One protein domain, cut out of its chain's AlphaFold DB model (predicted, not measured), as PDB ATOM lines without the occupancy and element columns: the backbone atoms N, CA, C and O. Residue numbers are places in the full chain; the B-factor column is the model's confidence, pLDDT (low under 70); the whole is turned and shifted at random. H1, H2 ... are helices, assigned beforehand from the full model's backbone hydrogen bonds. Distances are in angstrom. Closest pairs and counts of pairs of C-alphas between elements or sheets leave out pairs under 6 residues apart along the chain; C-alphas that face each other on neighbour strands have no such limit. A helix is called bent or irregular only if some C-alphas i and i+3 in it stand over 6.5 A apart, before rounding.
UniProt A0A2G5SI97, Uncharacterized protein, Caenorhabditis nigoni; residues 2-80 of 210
ATOM      1  N   PHE A   2      -1.382  68.868  37.852       39.56
ATOM      2  CA  PHE A   2      -0.216  68.067  38.239       39.56
ATOM      3  C   PHE A   2       0.366  67.401  36.991       39.56
ATOM      4  O   PHE A   2      -0.380  66.988  36.106       39.56
ATOM      5  N   ASN A   3       1.694  67.360  36.921       39.53
ATOM      6  CA  ASN A   3       2.507  66.816  35.835       39.53
ATOM      7  C   ASN A   3       2.152  65.329  35.595       39.53
ATOM      8  O   ASN A   3       2.675  64.446  36.266       39.53
ATOM      9  N   ASN A   4       1.204  65.063  34.690       51.28
ATOM     10  CA  ASN A   4       0.516  63.770  34.544       51.28
ATOM     11  C   ASN A   4       1.206  62.799  33.562       51.28
ATOM     12  O   ASN A   4       0.705  61.711  33.313       51.28
ATOM     13  N   THR A   5       2.324  63.206  32.961       51.22
ATOM     14  CA  THR A   5       3.022  62.437  31.916       51.22
ATOM     15  C   THR A   5       4.033  61.446  32.485       51.22
ATOM     16  O   THR A   5       4.240  60.380  31.919       51.22
ATOM     17  N   ASN A   6       4.661  61.770  33.619       54.00
ATOM     18  CA  ASN A   6       5.658  60.885  34.226       54.00
ATOM     19  C   ASN A   6       5.003  59.732  34.994       54.00
ATOM     20  O   ASN A   6       5.555  58.639  35.010       54.00
ATOM     21  N   SER A   7       3.829  59.959  35.594       60.28
ATOM     22  CA  SER A   7       3.040  58.904  36.236       60.28
ATOM     23  C   SER A   7       2.527  57.902  35.203       60.28
ATOM     24  O   SER A   7       2.711  56.706  35.395       60.28
ATOM     25  N   SER A   8       1.960  58.367  34.083       63.19
ATOM     26  CA  SER A   8       1.400  57.483  33.053       63.19
ATOM     27  C   SER A   8       2.447  56.554  32.437       63.19
ATOM     28  O   SER A   8       2.206  55.359  32.334       63.19
ATOM     29  N   ILE A   9       3.640  57.071  32.117       69.19
ATOM     30  CA  ILE A   9       4.725  56.261  31.537       69.19
ATOM     31  C   ILE A   9       5.201  55.177  32.518       69.19
ATOM     32  O   ILE A   9       5.469  54.051  32.110       69.19
ATOM     33  N   LEU A  10       5.299  55.497  33.812       67.06
ATOM     34  CA  LEU A  10       5.733  54.545  34.840       67.06
ATOM     35  C   LEU A  10       4.711  53.414  35.028       67.06
ATOM     36  O   LEU A  10       5.101  52.249  35.099       67.06
ATOM     37  N   PHE A  11       3.417  53.747  35.023       64.81
ATOM     38  CA  PHE A  11       2.336  52.761  35.073       64.81
ATOM     39  C   PHE A  11       2.293  51.872  33.826       64.81
ATOM     40  O   PHE A  11       2.065  50.668  33.940       64.81
ATOM     41  N   ASP A  12       2.559  52.434  32.646       70.19
ATOM     42  CA  ASP A  12       2.590  51.673  31.396       70.19
ATOM     43  C   ASP A  12       3.772  50.687  31.358       70.19
ATOM     44  O   ASP A  12       3.623  49.562  30.879       70.19
ATOM     45  N   ILE A  13       4.932  51.062  31.915       76.81
ATOM     46  CA  ILE A  13       6.094  50.163  32.052       76.81
ATOM     47  C   ILE A  13       5.804  49.040  33.054       76.81
ATOM     48  O   ILE A  13       6.051  47.875  32.746       76.81
ATOM     49  N   GLU A  14       5.265  49.370  34.232       76.31
ATOM     50  CA  GLU A  14       4.889  48.373  35.242       76.31
ATOM     51  C   GLU A  14       3.890  47.358  34.671       76.31
ATOM     52  O   GLU A  14       3.990  46.160  34.926       76.31
ATOM     53  N   TYR A  15       2.953  47.820  33.843       73.38
ATOM     54  CA  TYR A  15       1.998  46.957  33.162       73.38
ATOM     55  C   TYR A  15       2.639  46.089  32.076       73.38
ATOM     56  O   TYR A  15       2.320  44.905  31.967       73.38
ATOM     57  N   LEU A  16       3.563  46.647  31.290       82.50
ATOM     58  CA  LEU A  16       4.254  45.911  30.234       82.50
ATOM     59  C   LEU A  16       5.050  44.726  30.795       82.50
ATOM     60  O   LEU A  16       5.071  43.672  30.164       82.50
ATOM     61  N   ILE A  17       5.643  44.873  31.986       84.69
ATOM     62  CA  ILE A  17       6.406  43.817  32.676       84.69
ATOM     63  C   ILE A  17       5.518  42.620  33.064       84.69
ATOM     64  O   ILE A  17       5.981  41.480  33.037       84.69
ATOM     65  N   LYS A  18       4.213  42.832  33.294       82.38
ATOM     66  CA  LYS A  18       3.279  41.751  33.665       82.38
ATOM     67  C   LYS A  18       3.094  40.707  32.560       82.38
ATOM     68  O   LYS A  18       2.772  39.562  32.862       82.38
ATOM     69  N   TYR A  19       3.291  41.062  31.286       84.62
ATOM     70  CA  TYR A  19       3.139  40.117  30.171       84.62
ATOM     71  C   TYR A  19       4.293  39.105  30.074       84.62
ATOM     72  O   TYR A  19       4.007  37.909  29.975       84.62
ATOM     73  N   PRO A  20       5.577  39.518  30.116       89.50
ATOM     74  CA  PRO A  20       6.692  38.598  30.303       89.50
ATOM     75  C   PRO A  20       6.531  37.703  31.533       89.50
ATOM     76  O   PRO A  20       6.717  36.494  31.410       89.50
ATOM     77  N   ASP A  21       6.128  38.256  32.678       88.81
ATOM     78  CA  ASP A  21       5.960  37.478  33.913       88.81
ATOM     79  C   ASP A  21       4.844  36.432  33.788       88.81
ATOM     80  O   ASP A  21       4.996  35.280  34.208       88.81
ATOM     81  N   LEU A  22       3.745  36.790  33.121       90.12
ATOM     82  CA  LEU A  22       2.675  35.858  32.782       90.12
ATOM     83  C   LEU A  22       3.175  34.732  31.862       90.12
ATOM     84  O   LEU A  22       2.854  33.562  32.088       90.12
ATOM     85  N   ALA A  23       3.980  35.060  30.846       91.62
ATOM     86  CA  ALA A  23       4.561  34.073  29.939       91.62
ATOM     87  C   ALA A  23       5.537  33.129  30.664       91.62
ATOM     88  O   ALA A  23       5.490  31.915  30.451       91.62
ATOM     89  N   LEU A  24       6.377  33.664  31.555       91.00
ATOM     90  CA  LEU A  24       7.280  32.881  32.403       91.00
ATOM     91  C   LEU A  24       6.508  31.967  33.357       91.00
ATOM     92  O   LEU A  24       6.870  30.801  33.502       91.00
ATOM     93  N   SER A  25       5.419  32.455  33.948       92.88
ATOM     94  CA  SER A  25       4.560  31.660  34.831       92.88
ATOM     95  C   SER A  25       3.894  30.509  34.072       92.88
ATOM     96  O   SER A  25       3.934  29.364  34.518       92.88
ATOM     97  N   ALA A  26       3.362  30.771  32.873       92.25
ATOM     98  CA  ALA A  26       2.790  29.736  32.012       92.25
ATOM     99  C   ALA A  26       3.835  28.682  31.604       92.25
ATOM    100  O   ALA A  26       3.566  27.480  31.667       92.25
ATOM    101  N   PHE A  27       5.045  29.116  31.239       94.62
ATOM    102  CA  PHE A  27       6.154  28.209  30.951       94.62
ATOM    103  C   PHE A  27       6.537  27.378  32.183       94.62
ATOM    104  O   PHE A  27       6.687  26.160  32.079       94.62
ATOM    105  N   GLY A  28       6.612  28.010  33.356       92.38
ATOM    106  CA  GLY A  28       6.885  27.363  34.636       92.38
ATOM    107  C   GLY A  28       5.856  26.294  35.008       92.38
ATOM    108  O   GLY A  28       6.221  25.246  35.534       92.38
ATOM    109  N   ILE A  29       4.573  26.508  34.705       95.31
ATOM    110  CA  ILE A  29       3.531  25.488  34.908       95.31
ATOM    111  C   ILE A  29       3.829  24.262  34.042       95.31
ATOM    112  O   ILE A  29       3.836  23.135  34.540       95.31
ATOM    113  N   VAL A  30       4.106  24.472  32.753       96.06
ATOM    114  CA  VAL A  30       4.376  23.380  31.808       96.06
ATOM    115  C   VAL A  30       5.609  22.582  32.232       96.06
ATOM    116  O   VAL A  30       5.552  21.352  32.279       96.06
ATOM    117  N   THR A  31       6.710  23.248  32.586       95.12
ATOM    118  CA  THR A  31       7.941  22.566  33.009       95.12
ATOM    119  C   THR A  31       7.749  21.792  34.311       95.12
ATOM    120  O   THR A  31       8.154  20.632  34.384       95.12
ATOM    121  N   ASN A  32       7.071  22.365  35.310       94.38
ATOM    122  CA  ASN A  32       6.793  21.671  36.569       94.38
ATOM    123  C   ASN A  32       5.873  20.455  36.380       94.38
ATOM    124  O   ASN A  32       6.122  19.409  36.976       94.38
ATOM    125  N   ILE A  33       4.862  20.533  35.505       94.12
ATOM    126  CA  ILE A  33       4.023  19.371  35.162       94.12
ATOM    127  C   ILE A  33       4.874  18.259  34.539       94.12
ATOM    128  O   ILE A  33       4.771  17.104  34.954       94.12
ATOM    129  N   ILE A  34       5.752  18.597  33.588       94.06
ATOM    130  CA  ILE A  34       6.667  17.628  32.969       94.06
ATOM    131  C   ILE A  34       7.557  16.972  34.036       94.06
ATOM    132  O   ILE A  34       7.673  15.744  34.069       94.06
ATOM    133  N   HIS A  35       8.141  17.760  34.946       92.44
ATOM    134  CA  HIS A  35       8.945  17.240  36.053       92.44
ATOM    135  C   HIS A  35       8.148  16.290  36.947       92.44
ATOM    136  O   HIS A  35       8.615  15.186  37.225       92.44
ATOM    137  N   ILE A  36       6.928  16.661  37.337       91.12
ATOM    138  CA  ILE A  36       6.037  15.811  38.130       91.12
ATOM    139  C   ILE A  36       5.777  14.477  37.416       91.12
ATOM    140  O   ILE A  36       5.910  13.418  38.035       91.12
ATOM    141  N   CYS A  37       5.476  14.499  36.113       90.44
ATOM    142  CA  CYS A  37       5.254  13.287  35.321       90.44
ATOM    143  C   CYS A  37       6.465  12.340  35.342       90.44
ATOM    144  O   CYS A  37       6.290  11.133  35.518       90.44
ATOM    145  N   PHE A  38       7.687  12.866  35.212       90.81
ATOM    146  CA  PHE A  38       8.909  12.058  35.300       90.81
ATOM    147  C   PHE A  38       9.185  11.555  36.723       90.81
ATOM    148  O   PHE A  38       9.549  10.395  36.917       90.81
ATOM    149  N   LEU A  39       8.988  12.401  37.735       88.44
ATOM    150  CA  LEU A  39       9.270  12.062  39.130       88.44
ATOM    151  C   LEU A  39       8.321  10.979  39.665       88.44
ATOM    152  O   LEU A  39       8.750  10.113  40.432       88.44
ATOM    153  N   PHE A  40       7.059  10.964  39.224       83.88
ATOM    154  CA  PHE A  40       6.095   9.938  39.631       83.88
ATOM    155  C   PHE A  40       6.480   8.523  39.187       83.88
ATOM    156  O   PHE A  40       6.176   7.566  39.903       83.88
ATOM    157  N   GLN A  41       7.215   8.377  38.079       82.88
ATOM    158  CA  GLN A  41       7.706   7.073  37.615       82.88
ATOM    159  C   GLN A  41       8.708   6.440  38.598       82.88
ATOM    160  O   GLN A  41       8.814   5.220  38.662       82.88
ATOM    161  N   ASN A  42       9.385   7.252  39.424       78.25
ATOM    162  CA  ASN A  42      10.388   6.826  40.410       78.25
ATOM    163  C   ASN A  42      10.085   7.363  41.830       78.25
ATOM    164  O   ASN A  42      10.984   7.707  42.606       78.25
ATOM    165  N   SER A  43       8.797   7.422  42.187       68.94
ATOM    166  CA  SER A  43       8.258   8.172  43.338       68.94
ATOM    167  C   SER A  43       8.860   7.859  44.715       68.94
ATOM    168  O   SER A  43       8.862   8.719  45.596       68.94
ATOM    169  N   LYS A  44       9.401   6.652  44.930       68.19
ATOM    170  CA  LYS A  44       9.961   6.249  46.233       68.19
ATOM    171  C   LYS A  44      11.271   6.956  46.582       68.19
ATOM    172  O   LYS A  44      11.533   7.143  47.763       68.19
ATOM    173  N   ILE A  45      12.080   7.327  45.589       70.56
ATOM    174  CA  ILE A  45      13.405   7.938  45.802       70.56
ATOM    175  C   ILE A  45      13.304   9.467  45.764       70.56
ATOM    176  O   ILE A  45      14.007  10.157  46.498       70.56
ATOM    177  N   PHE A  46      12.380  10.003  44.965       79.81
ATOM    178  CA  PHE A  46      12.307  11.432  44.670       79.81
ATOM    179  C   PHE A  46      11.139  12.161  45.344       79.81
ATOM    180  O   PHE A  46      10.699  13.199  44.860       79.81
ATOM    181  N   ILE A  47      10.632  11.655  46.473       78.94
ATOM    182  CA  ILE A  47       9.450  12.238  47.126       78.94
ATOM    183  C   ILE A  47       9.635  13.721  47.492       78.94
ATOM    184  O   ILE A  47       8.703  14.500  47.341       78.94
ATOM    185  N   PHE A  48      10.838  14.135  47.909       78.38
ATOM    186  CA  PHE A  48      11.134  15.540  48.215       78.38
ATOM    187  C   PHE A  48      11.138  16.417  46.976       78.38
ATOM    188  O   PHE A  48      10.610  17.517  47.025       78.38
ATOM    189  N   LEU A  49      11.661  15.908  45.860       85.00
ATOM    190  CA  LEU A  49      11.578  16.610  44.586       85.00
ATOM    191  C   LEU A  49      10.125  16.718  44.127       85.00
ATOM    192  O   LEU A  49       9.737  17.781  43.686       85.00
ATOM    193  N   ILE A  50       9.289  15.693  44.330       86.94
ATOM    194  CA  ILE A  50       7.843  15.797  44.059       86.94
ATOM    195  C   ILE A  50       7.206  16.908  44.906       86.94
ATOM    196  O   ILE A  50       6.403  17.676  44.386       86.94
ATOM    197  N   PHE A  51       7.565  17.020  46.190       85.00
ATOM    198  CA  PHE A  51       7.069  18.102  47.044       85.00
ATOM    199  C   PHE A  51       7.574  19.480  46.610       85.00
ATOM    200  O   PHE A  51       6.767  20.402  46.552       85.00
ATOM    201  N   ILE A  52       8.863  19.619  46.287       88.94
ATOM    202  CA  ILE A  52       9.450  20.877  45.798       88.94
ATOM    203  C   ILE A  52       8.781  21.276  44.485       88.94
ATOM    204  O   ILE A  52       8.220  22.355  44.404       88.94
ATOM    205  N   THR A  53       8.718  20.379  43.503       91.69
ATOM    206  CA  THR A  53       8.067  20.648  42.215       91.69
ATOM    207  C   THR A  53       6.566  20.917  42.373       91.69
ATOM    208  O   THR A  53       5.994  21.704  41.628       91.69
ATOM    209  N   GLY A  54       5.902  20.296  43.353       91.19
ATOM    210  CA  GLY A  54       4.513  20.604  43.694       91.19
ATOM    211  C   GLY A  54       4.338  22.001  44.299       91.19
ATOM    212  O   GLY A  54       3.391  22.699  43.944       91.19
ATOM    213  N   ALA A  55       5.250  22.418  45.181       91.00
ATOM    214  CA  ALA A  55       5.289  23.774  45.723       91.00
ATOM    215  C   ALA A  55       5.597  24.798  44.622       91.00
ATOM    216  O   ALA A  55       4.860  25.769  44.486       91.00
ATOM    217  N   ASP A  56       6.593  24.534  43.775       92.69
ATOM    218  CA  ASP A  56       6.939  25.373  42.627       92.69
ATOM    219  C   ASP A  56       5.752  25.511  41.671       92.69
ATOM    220  O   ASP A  56       5.439  26.621  41.249       92.69
ATOM    221  N   LEU A  57       5.039  24.412  41.377       95.12
ATOM    222  CA  LEU A  57       3.828  24.429  40.554       95.12
ATOM    223  C   LEU A  57       2.739  25.315  41.168       95.12
ATOM    224  O   LEU A  57       2.114  26.097  40.453       95.12
ATOM    225  N   LEU A  58       2.507  25.193  42.477       94.19
ATOM    226  CA  LEU A  58       1.543  26.030  43.187       94.19
ATOM    227  C   LEU A  58       1.943  27.510  43.119       94.19
ATOM    228  O   LEU A  58       1.083  28.339  42.844       94.19
ATOM    229  N   HIS A  59       3.231  27.819  43.290       93.88
ATOM    230  CA  HIS A  59       3.778  29.175  43.223       93.88
ATOM    231  C   HIS A  59       3.590  29.819  41.846       93.88
ATOM    232  O   HIS A  59       3.070  30.925  41.725       93.88
ATOM    233  N   VAL A  60       3.979  29.127  40.772       95.31
ATOM    234  CA  VAL A  60       3.822  29.677  39.414       95.31
ATOM    235  C   VAL A  60       2.354  29.762  38.997       95.31
ATOM    236  O   VAL A  60       1.979  30.652  38.236       95.31
ATOM    237  N   PHE A  61       1.500  28.870  39.506       95.12
ATOM    238  CA  PHE A  61       0.064  28.926  39.254       95.12
ATOM    239  C   PHE A  61      -0.593  30.124  39.949       95.12
ATOM    240  O   PHE A  61      -1.396  30.823  39.333       95.12
ATOM    241  N   THR A  62      -0.242  30.400  41.206       94.19
ATOM    242  CA  THR A  62      -0.765  31.565  41.934       94.19
ATOM    243  C   THR A  62      -0.247  32.872  41.347       94.19
ATOM    244  O   THR A  62      -1.042  33.795  41.179       94.19
ATOM    245  N   ALA A  63       1.024  32.928  40.937       92.94
ATOM    246  CA  ALA A  63       1.582  34.059  40.195       92.94
ATOM    247  C   ALA A  63       0.822  34.307  38.882       92.94
ATOM    248  O   ALA A  63       0.441  35.437  38.582       92.94
ATOM    249  N   LEU A  64       0.512  33.249  38.123       93.69
ATOM    250  CA  LEU A  64      -0.296  33.369  36.909       93.69
ATOM    251  C   LEU A  64      -1.683  33.962  37.200       93.69
ATOM    252  O   LEU A  64      -2.117  34.861  36.480       93.69
ATOM    253  N   LEU A  65      -2.368  33.492  38.248       94.06
ATOM    254  CA  LEU A  65      -3.668  34.042  38.649       94.06
ATOM    255  C   LEU A  65      -3.568  35.521  39.039       94.06
ATOM    256  O   LEU A  65      -4.419  36.306  38.616       94.06
ATOM    257  N   ASP A  66      -2.533  35.910  39.787       91.19
ATOM    258  CA  ASP A  66      -2.292  37.304  40.168       91.19
ATOM    259  C   ASP A  66      -2.068  38.198  38.942       91.19
ATOM    260  O   ASP A  66      -2.738  39.220  38.778       91.19
ATOM    261  N   HIS A  67      -1.186  37.791  38.026       90.62
ATOM    262  CA  HIS A  67      -0.904  38.552  36.811       90.62
ATOM    263  C   HIS A  67      -2.140  38.690  35.916       90.62
ATOM    264  O   HIS A  67      -2.436  39.796  35.459       90.62
ATOM    265  N   VAL A  68      -2.900  37.607  35.703       90.88
ATOM    266  CA  VAL A  68      -4.155  37.646  34.930       90.88
ATOM    267  C   VAL A  68      -5.159  38.592  35.580       90.88
ATOM    268  O   VAL A  68      -5.740  39.438  34.899       90.88
ATOM    269  N   TRP A  69      -5.347  38.492  36.894       89.31
ATOM    270  CA  TRP A  69      -6.300  39.327  37.616       89.31
ATOM    271  C   TRP A  69      -5.920  40.809  37.589       89.31
ATOM    272  O   TRP A  69      -6.768  41.675  37.355       89.31
ATOM    273  N   ASN A  70      -4.633  41.108  37.757       85.50
ATOM    274  CA  ASN A  70      -4.101  42.460  37.660       85.50
ATOM    275  C   ASN A  70      -4.249  43.036  36.243       85.50
ATOM    276  O   ASN A  70      -4.531  44.227  36.102       85.50
ATOM    277  N   ILE A  71      -4.107  42.208  35.201       86.88
ATOM    278  CA  ILE A  71      -4.349  42.598  33.807       86.88
ATOM    279  C   ILE A  71      -5.826  42.931  33.569       86.88
ATOM    280  O   ILE A  71      -6.133  44.013  33.069       86.88
ATOM    281  N   ILE A  72      -6.742  42.050  33.984       87.38
ATOM    282  CA  ILE A  72      -8.194  42.266  33.853       87.38
ATOM    283  C   ILE A  72      -8.613  43.544  34.589       87.38
ATOM    284  O   ILE A  72      -9.266  44.413  34.016       87.38
ATOM    285  N   THR A  73      -8.169  43.704  35.838       83.75
ATOM    286  CA  THR A  73      -8.489  44.879  36.661       83.75
ATOM    287  C   THR A  73      -7.992  46.174  36.020       83.75
ATOM    288  O   THR A  73      -8.693  47.185  36.044       83.75
ATOM    289  N   TYR A  74      -6.800  46.156  35.418       81.38
ATOM    290  CA  TYR A  74      -6.259  47.315  34.713       81.38
ATOM    291  C   TYR A  74      -7.083  47.678  33.469       81.38
ATOM    292  O   TYR A  74      -7.347  48.860  33.241       81.38
ATOM    293  N   ILE A  75      -7.513  46.681  32.687       83.19
ATOM    294  CA  ILE A  75      -8.339  46.891  31.488       83.19
ATOM    295  C   ILE A  75      -9.699  47.489  31.869       83.19
ATOM    296  O   ILE A  75     -10.108  48.488  31.272       83.19
ATOM    297  N   ASP A  76     -10.363  46.921  32.877       83.81
ATOM    298  CA  ASP A  76     -11.737  47.286  33.228       83.81
ATOM    299  C   ASP A  76     -11.829  48.561  34.081       83.81
ATOM    300  O   ASP A  76     -12.752  49.358  33.915       83.81
ATOM    301  N   HIS A  77     -10.875  48.778  34.992       80.12
ATOM    302  CA  HIS A  77     -10.977  49.799  36.045       80.12
ATOM    303  C   HIS A  77      -9.763  50.736  36.116       80.12
ATOM    304  O   HIS A  77      -9.524  51.300  37.182       80.12
ATOM    305  N   LYS A  78      -8.991  50.873  35.019       72.75
ATOM    306  CA  LYS A  78      -7.827  51.772  34.820       72.75
ATOM    307  C   LYS A  78      -7.404  52.570  36.064       72.75
ATOM    308  O   LYS A  78      -8.080  53.520  36.452       72.75
ATOM    309  N   ASN A  79      -6.222  52.270  36.602       65.56
ATOM    310  CA  ASN A  79      -5.606  52.963  37.748       65.56
ATOM    311  C   ASN A  79      -6.248  52.691  39.125       65.56
ATOM    312  O   ASN A  79      -6.044  53.469  40.056       65.56
ATOM    313  N   CYS A  80      -6.968  51.580  39.299       74.38
ATOM    314  CA  CYS A  80      -7.375  51.125  40.629       74.38
ATOM    315  C   CYS A  80      -6.186  50.502  41.386       74.38
ATOM    316  O   CYS A  80      -5.835  49.343  41.156       74.38
TER     317      CYS A  80
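AT A GLANCE: This is residues 2 to 80 of the 210 residues of an uncharacterized protein of Caenorhabditis nigoni (UniProt A0A2G5SI97). This is a long helical hairpin: helix H1 runs the length of the rod, a short link turns at one end, and helix H2 folds back beside H1 at a shallow tilt. At the other end residues 2 to 7 stick out alone, past the place where H2 ends. The printed part has 79 residues with two named helices, H1 then H2, and no named strand; the class is all helix. The whole is extended, with a radius of gyration of the C-alphas of 17.9 A and spans of 63 by 19 by 15 A.

HOW THE PARTS SIT: Begin with H1, residues 5 to 40, and go on to H2, residues 47 to 77; the two form a helical hairpin. They touch, with 34 pairs of C-alphas within 8 A. Look for their closest C-alphas at Ser 25 and Val 60, 5.0 A apart. Their lines stand at a shallow tilt of 30 degrees, and they run opposite ways. Their centres are 8.8 A apart. In H2 every O i to N i+4 pair is within hydrogen-bond range; in H1 it is 29 of 32.

IN THESE COORDINATES: Find C-alpha 5 at (3.022, 62.437, 31.916); from there H1 runs 53.2 A to C-alpha 40 at (6.095, 9.938, 39.631), with y falling along the way. After the six residues between them H2 begins at C-alpha 47, and it runs 44.2 A to C-alpha 77 at (-10.977, 49.799, 36.045), with y rising again. Neither helix is bent.

THE WHOLE: The two C-alphas farthest apart are those of Phe 2 and Lys 44, 63.2 A. The printed part has no cut, and the link from H1 to H2 is short. Residues 2 to 7, of which 5 to 7 belong to H1, stand free. The mean pLDDT of the printed part is 82.7; look for values under 70 at residues 2 to 11, 43 to 44 and 79.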